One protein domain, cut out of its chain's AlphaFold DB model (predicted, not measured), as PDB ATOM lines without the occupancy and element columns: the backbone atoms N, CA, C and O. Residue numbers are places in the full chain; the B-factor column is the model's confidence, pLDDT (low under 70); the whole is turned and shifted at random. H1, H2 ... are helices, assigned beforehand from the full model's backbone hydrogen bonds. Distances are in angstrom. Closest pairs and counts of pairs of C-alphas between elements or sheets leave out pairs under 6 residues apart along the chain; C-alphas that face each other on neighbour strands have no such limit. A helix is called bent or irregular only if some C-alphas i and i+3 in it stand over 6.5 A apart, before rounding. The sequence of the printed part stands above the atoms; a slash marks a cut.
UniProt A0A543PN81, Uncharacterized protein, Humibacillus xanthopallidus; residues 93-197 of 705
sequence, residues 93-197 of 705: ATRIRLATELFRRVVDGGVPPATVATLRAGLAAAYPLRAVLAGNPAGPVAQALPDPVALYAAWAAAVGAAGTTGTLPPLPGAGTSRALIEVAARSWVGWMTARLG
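This is residues 93 to 197 of the 705 residues of an uncharacterized protein of Humibacillus xanthopallidus (UniProt A0A543PN81). Four longer helices are packed crosswise into a compact cluster: H2, H4 and H5 pack on H1, where H2 folds back from H1 as a hairpin and H5 crosses H1 and H4. The short helix H3 and the loop of residues 127 to 138 make one end of the longest axis, and the loop around Thr 165 makes the other. The 105 printed residues include five named helices, H1 to H5 in that order, and no named strand; the class is all helix. The whole is compact, with a radius of gyration of the C-alphas of 13.2 A and spans of 42 by 32 by 21 A.

H1 covers residues 93 to 108, 22.3 A from C-alpha 93 at (-11.777, -1.614, 79.027) to C-alpha 108. H2 covers residues 113 to 126 and is 19.9 A long. H3 covers residues 139 to 143 and is 6.4 A long. H4 covers residues 148 to 159, 15.5 A long, with C-alpha 148 at (-9.701, 6.697, 86.611). H5 covers residues 175 to 196, 30.4 A long, ending with C-alpha 196 at (-12.781, 13.929, 78.692). H5 has a kink of 32 degrees near residue 182 and is irregular, with C-alphas 176 and 179 7.7 A apart.

H1 is the hub, touching three helices. H1 and H2 form a helical hairpin, opposite ways at a steep tilt of 37 degrees, only just past shallow; residues 103 to 107 of H1 touch H2, and the closest C-alphas, of Val 106 and Val 116, are 7.3 A apart. H1 touches H5 at a steep tilt of 40 degrees, opposite ways, with the C-alphas of Arg 105 and Ala 184 closest at 5.3 A. H1 touches H4 at a steep tilt of 52 degrees, the same way; the closest C-alphas, of Ala 99 and Pro 148, are 5.0 A apart. H4 and H5 touch about perpendicular, at 74 degrees, with the C-alphas of Ala 156 and Val 189 closest at 6.3 A. H3 is close to H1 but not clearly touching, with the C-alphas of Ile 96 and Ala 142 closest at 6.5 A. H3 and H5 are apart. Every O i to N i+4 pair is within hydrogen-bond range in H2, H3 and H4; the count is 10 of 12 in H1 and 16 of 18 in H5.

The two C-alphas farthest apart, of Gly 135 and Thr 165, are 42.4 A apart. The printed part has no cut. The links H2 to H3, with 12 residues, and H4 to H5, with 15, are long. The mean pLDDT of the printed part is 90.1, and residue 135 is under 70.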
ATOM      1  N   ALA A  93     -13.043  -1.510  79.747       87.56
ATOM      2  CA  ALA A  93     -11.777  -1.614  79.027       87.56
ATOM      3  C   ALA A  93     -11.118  -0.241  78.815       87.56
ATOM      4  O   ALA A  93      -9.903  -0.099  79.000       87.56
ATOM      5  N   THR A  94     -11.897   0.789  78.482       89.19
ATOM      6  CA  THR A  94     -11.407   2.167  78.382       89.19
ATOM      7  C   THR A  94     -10.933   2.670  79.741       89.19
ATOM      8  O   THR A  94      -9.826   3.205  79.822       89.19
ATOM      9  N   ARG A  95     -11.679   2.442  80.830       91.69
ATOM     10  CA  ARG A  95     -11.226   2.809  82.186       91.69
ATOM     11  C   ARG A  95      -9.896   2.143  82.548       91.69
ATOM     12  O   ARG A  95      -8.979   2.822  83.003       91.69
ATOM     13  N   ILE A  96      -9.729   0.853  82.262       91.75
ATOM     14  CA  ILE A  96      -8.458   0.150  82.495       91.75
ATOM     15  C   ILE A  96      -7.304   0.844  81.755       91.75
ATOM     16  O   ILE A  96      -6.247   1.078  82.345       91.75
ATOM     17  N   ARG A  97      -7.495   1.232  80.485       91.88
ATOM     18  CA  ARG A  97      -6.479   1.964  79.704       91.88
ATOM     19  C   ARG A  97      -6.156   3.335  80.305       91.88
ATOM     20  O   ARG A  97      -4.980   3.675  80.418       91.88
ATOM     21  N   LEU A  98      -7.170   4.099  80.718       94.19
ATOM     22  CA  LEU A  98      -6.985   5.420  81.336       94.19
ATOM     23  C   LEU A  98      -6.234   5.320  82.676       94.19
ATOM     24  O   LEU A  98      -5.341   6.127  82.936       94.19
ATOM     25  N   ALA A  99      -6.550   4.316  83.501       94.75
ATOM     26  CA  ALA A  99      -5.859   4.060  84.765       94.75
ATOM     27  C   ALA A  99      -4.421   3.560  84.546       94.75
ATOM     28  O   ALA A  99      -3.497   3.986  85.236       94.75
ATOM     29  N   THR A 100      -4.203   2.700  83.548       94.44
ATOM     30  CA  THR A 100      -2.865   2.191  83.198       94.44
ATOM     31  C   THR A 100      -1.941   3.315  82.730       94.44
ATOM     32  O   THR A 100      -0.762   3.320  83.076       94.44
ATOM     33  N   GLU A 101      -2.468   4.304  82.003       96.25
ATOM     34  CA  GLU A 101      -1.699   5.474  81.560       96.25
ATOM     35  C   GLU A 101      -1.132   6.294  82.733       96.25
ATOM     36  O   GLU A 101      -0.015   6.802  82.630       96.25
ATOM     37  N   LEU A 102      -1.848   6.392  83.863       96.31
ATOM     38  CA  LEU A 102      -1.315   7.025  85.074       96.31
ATOM     39  C   LEU A 102      -0.069   6.282  85.561       96.31
ATOM     40  O   LEU A 102       0.983   6.889  85.751       96.31
ATOM     41  N   PHE A 103      -0.164   4.961  85.728       96.44
ATOM     42  CA  PHE A 103       0.959   4.171  86.234       96.44
ATOM     43  C   PHE A 103       2.115   4.093  85.244       96.44
ATOM     44  O   PHE A 103       3.262   4.085  85.678       96.44
ATOM     45  N   ARG A 104       1.843   4.125  83.934       97.19
ATOM     46  CA  ARG A 104       2.883   4.267  82.910       97.19
ATOM     47  C   ARG A 104       3.700   5.539  83.146       97.19
ATOM     48  O   ARG A 104       4.916   5.463  83.226       97.19
ATOM     49  N   ARG A 105       3.044   6.686  83.365       97.50
ATOM     50  CA  ARG A 105       3.728   7.961  83.670       97.50
ATOM     51  C   ARG A 105       4.496   7.931  84.983       97.50
ATOM     52  O   ARG A 105       5.562   8.526  85.069       97.50
ATOM     53  N   VAL A 106       3.954   7.267  86.003       97.00
ATOM     54  CA  VAL A 106       4.630   7.111  87.301       97.00
ATOM     55  C   VAL A 106       5.906   6.271  87.146       97.00
ATOM     56  O   VAL A 106       6.942   6.640  87.694       97.00
ATOM     57  N   VAL A 107       5.852   5.181  86.374       97.00
ATOM     58  CA  VAL A 107       7.016   4.332  86.070       97.00
ATOM     59  C   VAL A 107       8.042   5.087  85.223       97.00
ATOM     60  O   VAL A 107       9.215   5.112  85.586       97.00
ATOM     61  N   ASP A 108       7.608   5.769  84.159       97.12
ATOM     62  CA  ASP A 108       8.480   6.590  83.302       97.12
ATOM     63  C   ASP A 108       9.136   7.746  84.080       97.12
ATOM     64  O   ASP A 108      10.241   8.175  83.756       97.12
ATOM     65  N   GLY A 109       8.474   8.234  85.134       95.25
ATOM     66  CA  GLY A 109       8.996   9.236  86.064       95.25
ATOM     67  C   GLY A 109      10.061   8.714  87.036       95.25
ATOM     68  O   GLY A 109      10.517   9.478  87.884       95.25
ATOM     69  N   GLY A 110      10.451   7.438  86.951       95.75
ATOM     70  CA  GLY A 110      11.529   6.850  87.753       95.75
ATOM     71  C   GLY A 110      11.122   6.402  89.160       95.75
ATOM     72  O   GLY A 110      11.985   6.225  90.020       95.75
ATOM     73  N   VAL A 111       9.825   6.222  89.433       96.56
ATOM     74  CA  VAL A 111       9.348   5.773  90.752       96.56
ATOM     75  C   VAL A 111       9.643   4.273  90.954       96.56
ATOM     76  O   VAL A 111       9.302   3.468  90.082       96.56
ATOM     77  N   PRO A 112      10.225   3.850  92.098       96.12
ATOM     78  CA  PRO A 112      10.574   2.449  92.337       96.12
ATOM     79  C   PRO A 112       9.366   1.494  92.268       96.12
ATOM     80  O   PRO A 112       8.300   1.830  92.793       96.12
ATOM     81  N   PRO A 113       9.514   0.262  91.733       95.62
ATOM     82  CA  PRO A 113       8.398  -0.677  91.554       95.62
ATOM     83  C   PRO A 113       7.601  -0.993  92.832       95.62
ATOM     84  O   PRO A 113       6.378  -1.109  92.781       95.62
ATOM     85  N   ALA A 114       8.269  -1.084  93.988       95.00
ATOM     86  CA  ALA A 114       7.613  -1.314  95.280       95.00
ATOM     87  C   ALA A 114       6.700  -0.140  95.688       95.00
ATOM     88  O   ALA A 114       5.592  -0.341  96.194       95.00
ATOM     89  N   THR A 115       7.134   1.092  95.411       96.06
ATOM     90  CA  THR A 115       6.341   2.306  95.629       96.06
ATOM     91  C   THR A 115       5.151   2.355  94.675       96.06
ATOM     92  O   THR A 115       4.039   2.649  95.105       96.06
ATOM     93  N   VAL A 116       5.346   1.993  93.399       95.94
ATOM     94  CA  VAL A 116       4.254   1.902  92.412       95.94
ATOM     95  C   VAL A 116       3.202   0.878  92.842       95.94
ATOM     96  O   VAL A 116       2.010   1.163  92.756       95.94
ATOM     97  N   ALA A 117       3.619  -0.287  93.345       94.88
ATOM     98  CA  ALA A 117       2.703  -1.316  93.831       94.88
ATOM     99  C   ALA A 117       1.863  -0.828  95.024       94.88
ATOM    100  O   ALA A 117       0.643  -1.003  95.015       94.88
ATOM    101  N   THR A 118       2.494  -0.165  96.000       95.81
ATOM    102  CA  THR A 118       1.808   0.417  97.169       95.81
ATOM    103  C   THR A 118       0.854   1.543  96.768       95.81
ATOM    104  O   THR A 118      -0.293   1.561  97.213       95.81
ATOM    105  N   LEU A 119       1.291   2.450  95.884       95.81
ATOM    106  CA  LEU A 119       0.458   3.531  95.353       95.81
ATOM    107  C   LEU A 119      -0.769   2.966  94.636       95.81
ATOM    108  O   LEU A 119      -1.892   3.395  94.894       95.81
ATOM    109  N   ARG A 120      -0.561   1.979  93.759       95.56
ATOM    110  CA  ARG A 120      -1.633   1.328  93.006       95.56
ATOM    111  C   ARG A 120      -2.649   0.663  93.928       95.56
ATOM    112  O   ARG A 120      -3.838   0.897  93.757       95.56
ATOM    113  N   ALA A 121      -2.191  -0.111  94.913       95.00
ATOM    114  CA  ALA A 121      -3.072  -0.774  95.873       95.00
ATOM    115  C   ALA A 121      -3.872   0.237  96.712       95.00
ATOM    116  O   ALA A 121      -5.083   0.091  96.864       95.00
ATOM    117  N   GLY A 122      -3.220   1.296  97.204       95.12
ATOM    118  CA  GLY A 122      -3.891   2.334  97.987       95.12
ATOM    119  C   GLY A 122      -4.916   3.133  97.178       95.12
ATOM    120  O   GLY A 122      -6.001   3.415  97.678       95.12
ATOM    121  N   LEU A 123      -4.609   3.465  95.918       95.62
ATOM    122  CA  LEU A 123      -5.558   4.153  95.039       95.62
ATOM    123  C   LEU A 123      -6.718   3.241  94.624       95.62
ATOM    124  O   LEU A 123      -7.851   3.710  94.614       95.62
ATOM    125  N   ALA A 124      -6.466   1.964  94.320       94.38
ATOM    126  CA  ALA A 124      -7.520   1.002  93.990       94.38
ATOM    127  C   ALA A 124      -8.488   0.783  95.165       94.38
ATOM    128  O   ALA A 124      -9.690   0.672  94.953       94.38
ATOM    129  N   ALA A 125      -7.987   0.794  96.405       93.62
ATOM    130  CA  ALA A 125      -8.830   0.722  97.598       93.62
ATOM    131  C   ALA A 125      -9.667   1.997  97.818       93.62
ATOM    132  O   ALA A 125     -10.822   1.910  98.222       93.62
ATOM    133  N   ALA A 126      -9.096   3.179  97.558       93.75
ATOM    134  CA  ALA A 126      -9.788   4.459  97.743       93.75
ATOM    135  C   ALA A 126     -10.802   4.771  96.627       93.75
ATOM    136  O   ALA A 126     -11.823   5.405  96.880       93.75
ATOM    137  N   TYR A 127     -10.516   4.330  95.403       94.31
ATOM    138  CA  TYR A 127     -11.329   4.562  94.211       94.31
ATOM    139  C   TYR A 127     -11.536   3.228  93.491       94.31
ATOM    140  O   TYR A 127     -10.880   2.987  92.479       94.31
ATOM    141  N   PRO A 128     -12.389   2.326  93.999       92.75
ATOM    142  CA  PRO A 128     -12.561   1.009  93.397       92.75
ATOM    143  C   PRO A 128     -13.141   1.123  91.986       92.75
ATOM    144  O   PRO A 128     -14.171   1.768  91.777       92.75
ATOM    145  N   LEU A 129     -12.486   0.483  91.014       89.62
ATOM    146  CA  LEU A 129     -13.038   0.333  89.671       89.62
ATOM    147  C   LEU A 129     -14.262  -0.591  89.714       89.62
ATOM    148  O   LEU A 129     -14.287  -1.577  90.453       89.62
ATOM    149  N   ARG A 130     -15.276  -0.269  88.907       82.19
ATOM    150  CA  ARG A 130     -16.496  -1.077  88.799       82.19
ATOM    151  C   ARG A 130     -16.210  -2.544  88.454       82.19
ATOM    152  O   ARG A 130     -15.227  -2.858  87.779       82.19
ATOM    153  N   ALA A 131     -17.103  -3.422  88.906       78.12
ATOM    154  CA  ALA A 131     -17.026  -4.846  88.613       78.12
ATOM    155  C   ALA A 131     -17.153  -5.109  87.103       78.12
ATOM    156  O   ALA A 131     -17.898  -4.431  86.402       78.12
ATOM    157  N   VAL A 132     -16.399  -6.101  86.635       81.50
ATOM    158  CA  VAL A 132     -16.393  -6.587  85.250       81.50
ATOM    159  C   VAL A 132     -17.394  -7.741  85.138       81.50
ATOM    160  O   VAL A 132     -17.582  -8.471  86.119       81.50
ATOM    161  N   LEU A 133     -18.006  -7.956  83.971       74.44
ATOM    162  CA  LEU A 133     -18.929  -9.075  83.762       74.44
ATOM    163  C   LEU A 133     -18.245 -10.429  84.024       74.44
ATOM    164  O   LEU A 133     -17.055 -10.636  83.758       74.44
ATOM    165  N   ALA A 134     -19.018 -11.380  84.556       71.94
ATOM    166  CA  ALA A 134     -18.512 -12.699  84.916       71.94
ATOM    167  C   ALA A 134     -17.893 -13.418  83.702       71.94
ATOM    168  O   ALA A 134     -18.498 -13.519  82.637       71.94
ATOM    169  N   GLY A 135     -16.676 -13.943  83.872       68.25
ATOM    170  CA  GLY A 135     -15.934 -14.629  82.808       68.25
ATOM    171  C   GLY A 135     -15.091 -13.715  81.910       68.25
ATOM    172  O   GLY A 135     -14.380 -14.223  81.041       68.25
ATOM    173  N   ASN A 136     -15.102 -12.396  82.126       72.75
ATOM    174  CA  ASN A 136     -14.214 -11.484  81.416       72.75
ATOM    175  C   ASN A 136     -12.764 -11.599  81.944       72.75
ATOM    176  O   ASN A 136     -12.523 -11.421  83.144       72.75
ATOM    177  N   PRO A 137     -11.764 -11.850  81.074       75.25
ATOM    178  CA  PRO A 137     -10.366 -11.997  81.489       75.25
ATOM    179  C   PRO A 137      -9.759 -10.725  82.105       75.25
ATOM    180  O   PRO A 137      -8.720 -10.806  82.758       75.25
ATOM    181  N   ALA A 138     -10.386  -9.557  81.931       77.19
ATOM    182  CA  ALA A 138      -9.933  -8.300  82.518       77.19
ATOM    183  C   ALA A 138     -10.235  -8.169  84.026       77.19
ATOM    184  O   ALA A 138      -9.698  -7.264  84.663       77.19
ATOM    185  N   GLY A 139     -11.041  -9.066  84.611       80.69
ATOM    186  CA  GLY A 139     -11.466  -9.009  86.018       80.69
ATOM    187  C   GLY A 139     -10.329  -8.791  87.032       80.69
ATOM    188  O   GLY A 139     -10.387  -7.824  87.794       80.69
ATOM    189  N   PRO A 140      -9.256  -9.609  87.028       83.00
ATOM    190  CA  PRO A 140      -8.135  -9.433  87.955       83.00
ATOM    191  C   PRO A 140      -7.395  -8.098  87.783       83.00
ATOM    192  O   PRO A 140      -6.925  -7.515  88.756       83.00
ATOM    193  N   VAL A 141      -7.296  -7.599  86.546       83.75
ATOM    194  CA  VAL A 141      -6.649  -6.311  86.251       83.75
ATOM    195  C   VAL A 141      -7.511  -5.157  86.752       83.75
ATOM    196  O   VAL A 141      -6.981  -4.212  87.331       83.75
ATOM    197  N   ALA A 142      -8.830  -5.250  86.575       83.00
ATOM    198  CA  ALA A 142      -9.771  -4.240  87.035       83.00
ATOM    199  C   ALA A 142      -9.732  -4.065  88.560       83.00
ATOM    200  O   ALA A 142      -9.664  -2.940  89.040       83.00
ATOM    201  N   GLN A 143      -9.670  -5.166  89.317       83.88
ATOM    202  CA  GLN A 143      -9.561  -5.130  90.784       83.88
ATOM    203  C   GLN A 143      -8.244  -4.518  91.286       83.88
ATOM    204  O   GLN A 143      -8.168  -4.045  92.417       83.88
ATOM    205  N   ALA A 144      -7.197  -4.531  90.460       88.56
ATOM    206  CA  ALA A 144      -5.882  -4.009  90.808       88.56
ATOM    207  C   ALA A 144      -5.684  -2.534  90.420       88.56
ATOM    208  O   ALA A 144      -4.596  -2.000  90.646       88.56
ATOM    209  N   LEU A 145      -6.672  -1.879  89.806       93.81
ATOM    210  CA  LEU A 145      -6.570  -0.505  89.317       93.81
ATOM    211  C   LEU A 145      -7.641   0.393  89.957       93.81
ATOM    212  O   LEU A 145      -8.750  -0.067  90.220       93.81
ATOM    213  N   PRO A 146      -7.335   1.682  90.189       95.19
ATOM    214  CA  PRO A 146      -8.340   2.648  90.594       95.19
ATOM    215  C   PRO A 146      -9.295   2.974  89.445       95.19
ATOM    216  O   PRO A 146      -8.907   2.930  88.274       95.19
ATOM    217  N   ASP A 147     -10.509   3.403  89.779       94.38
ATOM    218  CA  ASP A 147     -11.404   4.043  88.828       94.38
ATOM    219  C   ASP A 147     -10.793   5.380  88.372       94.38
ATOM    220  O   ASP A 147     -10.725   6.338  89.154       94.38
ATOM    221  N   PRO A 148     -10.358   5.494  87.104       94.44
ATOM    222  CA  PRO A 148      -9.701   6.697  86.611       94.44
ATOM    223  C   PRO A 148     -10.656   7.888  86.527       94.44
ATOM    224  O   PRO A 148     -10.210   9.027  86.556       94.44
ATOM    225  N   VAL A 149     -11.962   7.660  86.398       92.69
ATOM    226  CA  VAL A 149     -12.949   8.732  86.283       92.69
ATOM    227  C   VAL A 149     -13.186   9.365  87.645       92.69
ATOM    228  O   VAL A 149     -13.151  10.591  87.757       92.69
ATOM    229  N   ALA A 150     -13.374   8.541  88.680       92.75
ATOM    230  CA  ALA A 150     -13.516   9.022  90.051       92.75
ATOM    231  C   ALA A 150     -12.225   9.705  90.527       92.75
ATOM    232  O   ALA A 150     -12.268  10.804  91.086       92.75
ATOM    233  N   LEU A 151     -11.071   9.104  90.216       94.00
ATOM    234  CA  LEU A 151      -9.763   9.668  90.535       94.00
ATOM    235  C   LEU A 151      -9.526  11.008  89.824       94.00
ATOM    236  O   LEU A 151      -9.103  11.975  90.454       94.00
ATOM    237  N   TYR A 152      -9.835  11.090  88.525       93.19
ATOM    238  CA  TYR A 152      -9.734  12.333  87.762       93.19
ATOM    239  C   TYR A 152     -10.649  13.418  88.327       93.19
ATOM    240  O   TYR A 152     -10.198  14.548  88.478       93.19
ATOM    241  N   ALA A 153     -11.897  13.094  88.679       91.06
ATOM    242  CA  ALA A 153     -12.819  14.058  89.272       91.06
ATOM    243  C   ALA A 153     -12.265  14.640  90.585       91.06
ATOM    244  O   ALA A 153     -12.239  15.861  90.752       91.06
ATOM    245  N   ALA A 154     -11.750  13.784  91.473       92.25
ATOM    246  CA  ALA A 154     -11.153  14.206  92.737       92.25
ATOM    247  C   ALA A 154      -9.886  15.055  92.534       92.25
ATOM    248  O   ALA A 154      -9.707  16.087  93.180       92.25
ATOM    249  N   TRP A 155      -8.997  14.645  91.628       93.38
ATOM    250  CA  TRP A 155      -7.732  15.343  91.399       93.38
ATOM    251  C   TRP A 155      -7.917  16.645  90.623       93.38
ATOM    252  O   TRP A 155      -7.349  17.658  91.017       93.38
ATOM    253  N   ALA A 156      -8.741  16.667  89.574       90.75
ATOM    254  CA  ALA A 156      -9.025  17.882  88.813       90.75
ATOM    255  C   ALA A 156      -9.694  18.963  89.678       90.75
ATOM    256  O   ALA A 156      -9.407  20.143  89.490       90.75
ATOM    257  N   ALA A 157     -10.525  18.578  90.654       89.31
ATOM    258  CA  ALA A 157     -11.074  19.510  91.640       89.31
ATOM    259  C   ALA A 157      -9.987  20.109  92.553       89.31
ATOM    260  O   ALA A 157     -10.066  21.276  92.924       89.31
ATOM    261  N   ALA A 158      -8.956  19.330  92.887       89.06
ATOM    262  CA  ALA A 158      -7.885  19.749  93.785       89.06
ATOM    263  C   ALA A 158      -6.782  20.578  93.099       89.06
ATOM    264  O   ALA A 158      -6.224  21.481  93.720       89.06
ATOM    265  N   VAL A 159      -6.455  20.277  91.833       88.44
ATOM    266  CA  VAL A 159      -5.335  20.906  91.100       88.44
ATOM    267  C   VAL A 159      -5.728  21.732  89.871       88.44
ATOM    268  O   VAL A 159      -4.867  22.208  89.123       88.44
ATOM    269  N   GLY A 160      -7.030  21.902  89.644       82.62
ATOM    270  CA  GLY A 160      -7.578  22.571  88.469       82.62
ATOM    271  C   GLY A 160      -7.458  21.743  87.184       82.62
ATOM    272  O   GLY A 160      -6.709  20.770  87.091       82.62
ATOM    273  N   ALA A 161      -8.187  22.155  86.142       75.38
ATOM    274  CA  ALA A 161      -8.285  21.413  84.880       75.38
ATOM    275  C   ALA A 161      -6.937  21.256  84.143       75.38
ATOM    276  O   ALA A 161      -6.714  20.247  83.475       75.38
ATOM    277  N   ALA A 162      -6.025  22.223  84.288       75.00
ATOM    278  CA  ALA A 162      -4.675  22.161  83.724       75.00
ATOM    279  C   ALA A 162      -3.688  21.345  84.585       75.00
ATOM    280  O   ALA A 162      -2.583  21.054  84.136       75.00
ATOM    281  N   GLY A 163      -4.060  20.989  85.820       78.94
ATOM    282  CA  GLY A 163      -3.195  20.288  86.770       78.94
ATOM    283  C   GLY A 163      -2.031  21.126  87.318       78.94
ATOM    284  O   GLY A 163      -1.126  20.574  87.944       78.94
ATOM    285  N   THR A 164      -2.011  22.440  87.087       81.25
ATOM    286  CA  THR A 164      -0.853  23.308  87.363       81.25
ATOM    287  C   THR A 164      -0.881  23.995  88.727       81.25
ATOM    288  O   THR A 164       0.155  24.479  89.169       81.25
ATOM    289  N   THR A 165      -2.025  24.034  89.415       78.56
ATOM    290  CA  THR A 165      -2.197  24.739  90.699       78.56
ATOM    291  C   THR A 165      -2.671  23.782  91.801       78.56
ATOM    292  O   THR A 165      -2.810  22.587  91.551       78.56
ATOM    293  N   GLY A 166      -2.837  24.254  93.041       86.31
ATOM    294  CA  GLY A 166      -3.415  23.473  94.149       86.31
ATOM    295  C   GLY A 166      -2.572  22.291  94.656       86.31
ATOM    296  O   GLY A 166      -1.448  22.071  94.203       86.31
ATOM    297  N   THR A 167      -3.117  21.520  95.599       87.25
ATOM    298  CA  THR A 167      -2.435  20.392  96.263       87.25
ATOM    299  C   THR A 167      -3.195  19.098  96.002       87.25
ATOM    300  O   THR A 167      -4.403  19.046  96.209       87.25
ATOM    301  N   LEU A 168      -2.501  18.043  95.563       88.38
ATOM    302  CA  LEU A 168      -3.132  16.743  95.317       88.38
ATOM    303  C   LEU A 168      -3.624  16.092  96.626       88.38
ATOM    304  O   LEU A 168      -2.966  16.249  97.663       88.38
ATOM    305  N   PRO A 169      -4.722  15.309  96.583       89.25
ATOM    306  CA  PRO A 169      -5.134  14.453  97.696       89.25
ATOM    307  C   PRO A 169      -4.017  13.485  98.138       89.25
ATOM    308  O   PRO A 169      -3.022  13.322  97.424       89.25
ATOM    309  N   PRO A 170      -4.156  12.817  99.301       88.19
ATOM    310  CA  PRO A 170      -3.149  11.885  99.800       88.19
ATOM    311  C   PRO A 170      -2.721  10.858  98.743       88.19
ATOM    312  O   PRO A 170      -3.563  10.230  98.104       88.19
ATOM    313  N   LEU A 171      -1.405  10.691  98.580       92.00
ATOM    314  CA  LEU A 171      -0.778   9.735  97.667       92.00
ATOM    315  C   LEU A 171      -0.245   8.549  98.495       92.00
ATOM    316  O   LEU A 171       0.798   8.692  99.147       92.00
ATOM    317  N   PRO A 172      -0.951   7.403  98.533       91.94
ATOM    318  CA  PRO A 172      -0.584   6.275  99.385       91.94
ATOM    319  C   PRO A 172       0.829   5.764  99.100       91.94
ATOM    320  O   PRO A 172       1.200   5.547  97.950       91.94
ATOM    321  N   GLY A 173       1.627   5.576 100.153       89.38
ATOM    322  CA  GLY A 173       2.985   5.034 100.036       89.38
ATOM    323  C   GLY A 173       3.988   5.925  99.296       89.38
ATOM    324  O   GLY A 173       5.071   5.451  98.981       89.38
ATOM    325  N   ALA A 174       3.667   7.197  99.024       89.00
ATOM    326  CA  ALA A 174       4.503   8.069  98.196       89.00
ATOM    327  C   ALA A 174       5.918   8.311  98.754       89.00
ATOM    328  O   ALA A 174       6.862   8.421  97.973       89.00
ATOM    329  N   GLY A 175       6.072   8.379 100.085       91.31
ATOM    330  CA  GLY A 175       7.367   8.504 100.763       91.31
ATOM    331  C   GLY A 175       8.286   9.558 100.132       91.31
ATOM    332  O   GLY A 175       7.867  10.680  99.846       91.31
ATOM    333  N   THR A 176       9.533   9.173  99.856       92.00
ATOM    334  CA  THR A 176      10.535  10.016  99.181       92.00
ATOM    335  C   THR A 176      10.259  10.229  97.688       92.00
ATOM    336  O   THR A 176      10.789  11.164  97.097       92.00
ATOM    337  N   SER A 177       9.409   9.408  97.062       95.19
ATOM    338  CA  SER A 177       9.035   9.522  95.641       95.19
ATOM    339  C   SER A 177       7.876  10.495  95.395       95.19
ATOM    340  O   SER A 177       7.404  10.611  94.264       95.19
ATOM    341  N   ARG A 178       7.399  11.203  96.430       94.38
ATOM    342  CA  ARG A 178       6.218  12.073  96.352       94.38
ATOM    343  C   ARG A 178       6.286  13.084  95.207       94.38
ATOM    344  O   ARG A 178       5.340  13.156  94.434       94.38
ATOM    345  N   ALA A 179       7.396  13.805  95.062       94.06
ATOM    346  CA  ALA A 179       7.541  14.815  94.011       94.06
ATOM    347  C   ALA A 179       7.410  14.216  92.596       94.06
ATOM    348  O   ALA A 179       6.732  14.787  91.744       94.06
ATOM    349  N   LEU A 180       7.987  13.033  92.358       95.25
ATOM    350  CA  LEU A 180       7.903  12.334  91.068       95.25
ATOM    351  C   LEU A 180       6.465  11.887  90.760       95.25
ATOM    352  O   LEU A 180       5.981  12.058  89.641       95.25
ATOM    353  N   ILE A 181       5.755  11.366  91.768       95.69
ATOM    354  CA  ILE A 181       4.351  10.951  91.632       95.69
ATOM    355  C   ILE A 181       3.457  12.165  91.357       95.69
ATOM    356  O   ILE A 181       2.573  12.084  90.507       95.69
ATOM    357  N   GLU A 182       3.689  13.299  92.027       94.75
ATOM    358  CA  GLU A 182       2.916  14.527  91.803       94.75
ATOM    359  C   GLU A 182       3.085  15.058  90.370       94.75
ATOM    360  O   GLU A 182       2.096  15.447  89.748       94.75
ATOM    361  N   VAL A 183       4.297  15.009  89.803       95.00
ATOM    362  CA  VAL A 183       4.539  15.380  88.394       95.00
ATOM    363  C   VAL A 183       3.751  14.476  87.441       95.00
ATOM    364  O   VAL A 183       3.045  14.972  86.556       95.00
ATOM    365  N   ALA A 184       3.813  13.156  87.639       96.12
ATOM    366  CA  ALA A 184       3.076  12.196  86.820       96.12
ATOM    367  C   ALA A 184       1.551  12.383  86.935       96.12
ATOM    368  O   ALA A 184       0.854  12.394  85.918       96.12
ATOM    369  N   ALA A 185       1.042  12.592  88.153       95.19
ATOM    370  CA  ALA A 185      -0.372  12.813  88.437       95.19
ATOM    371  C   ALA A 185      -0.907  14.090  87.776       95.19
ATOM    372  O   ALA A 185      -1.928  14.042  87.093       95.19
ATOM    373  N   ARG A 186      -0.201  15.222  87.901       95.06
ATOM    374  CA  ARG A 186      -0.588  16.493  87.260       95.06
ATOM    375  C   ARG A 186      -0.586  16.390  85.739       95.06
ATOM    376  O   ARG A 186      -1.537  16.806  85.081       95.06
ATOM    377  N   SER A 187       0.455  15.765  85.190       94.88
ATOM    378  CA  SER A 187       0.560  15.479  83.758       94.88
ATOM    379  C   SER A 187      -0.610  14.611  83.274       94.88
ATOM    380  O   SER A 187      -1.202  14.881  82.225       94.88
ATOM    381  N   TRP A 188      -0.983  13.589  84.049       96.12
ATOM    382  CA  TRP A 188      -2.132  12.733  83.761       96.12
ATOM    383  C   TRP A 188      -3.470  13.484  83.856       96.12
ATOM    384  O   TRP A 188      -4.303  13.315  82.971       96.12
ATOM    385  N   VAL A 189      -3.660  14.374  84.840       94.44
ATOM    386  CA  VAL A 189      -4.858  15.233  84.945       94.44
ATOM    387  C   VAL A 189      -5.007  16.112  83.704       94.44
ATOM    388  O   VAL A 189      -6.068  16.094  83.085       94.44
ATOM    389  N   GLY A 190      -3.953  16.815  83.276       92.44
ATOM    390  CA  GLY A 190      -4.003  17.622  82.048       92.44
ATOM    391  C   GLY A 190      -4.328  16.783  80.803       92.44
ATOM    392  O   GLY A 190      -5.126  17.183  79.954       92.44
ATOM    393  N   TRP A 191      -3.779  15.567  80.722       92.06
ATOM    394  CA  TRP A 191      -4.051  14.620  79.637       92.06
ATOM    395  C   TRP A 191      -5.486  14.068  79.642       92.06
ATOM    396  O   TRP A 191      -6.064  13.880  78.565       92.06
ATOM    397  N   MET A 192      -6.061  13.831  80.826       90.88
ATOM    398  CA  MET A 192      -7.460  13.438  81.017       90.88
ATOM    399  C   MET A 192      -8.401  14.589  80.650       90.88
ATOM    400  O   MET A 192      -9.349  14.365  79.901       90.88
ATOM    401  N   THR A 193      -8.105  15.822  81.076       88.62
ATOM    402  CA  THR A 193      -8.871  17.028  80.709       88.62
ATOM    403  C   THR A 193      -8.936  17.219  79.198       88.62
ATOM    404  O   THR A 193     -10.004  17.498  78.662       88.62
ATOM    405  N   ALA A 194      -7.825  17.006  78.489       84.94
ATOM    406  CA  ALA A 194      -7.794  17.116  77.033       84.94
ATOM    407  C   ALA A 194      -8.657  16.058  76.309       84.94
ATOM    408  O   ALA A 194      -9.028  16.269  75.160       84.94
ATOM    409  N   ARG A 195      -8.971  14.920  76.951       84.69
ATOM    410  CA  ARG A 195      -9.754  13.810  76.361       84.69
ATOM    411  C   ARG A 195     -11.210  13.781  76.791       84.69
ATOM    412  O   ARG A 195     -12.076  13.476  75.981       84.69
ATOM    413  N   LEU A 196     -11.460  14.032  78.072       82.88
ATOM    414  CA  LEU A 196     -12.781  13.929  78.692       82.88
ATOM    415  C   LEU A 196     -13.444  15.297  78.893       82.88
ATOM    416  O   LEU A 196     -14.567  15.360  79.388       82.88
ATOM    417  N   GLY A 197     -12.746  16.385  78.557       79.94
ATOM    418  CA  GLY A 197     -13.139  17.745  78.905       79.94
ATOM    419  C   GLY A 197     -12.944  18.056  80.398       79.94
ATOM    420  O   GLY A 197     -12.779  17.141  81.216       79.94
TER     421      GLY A 197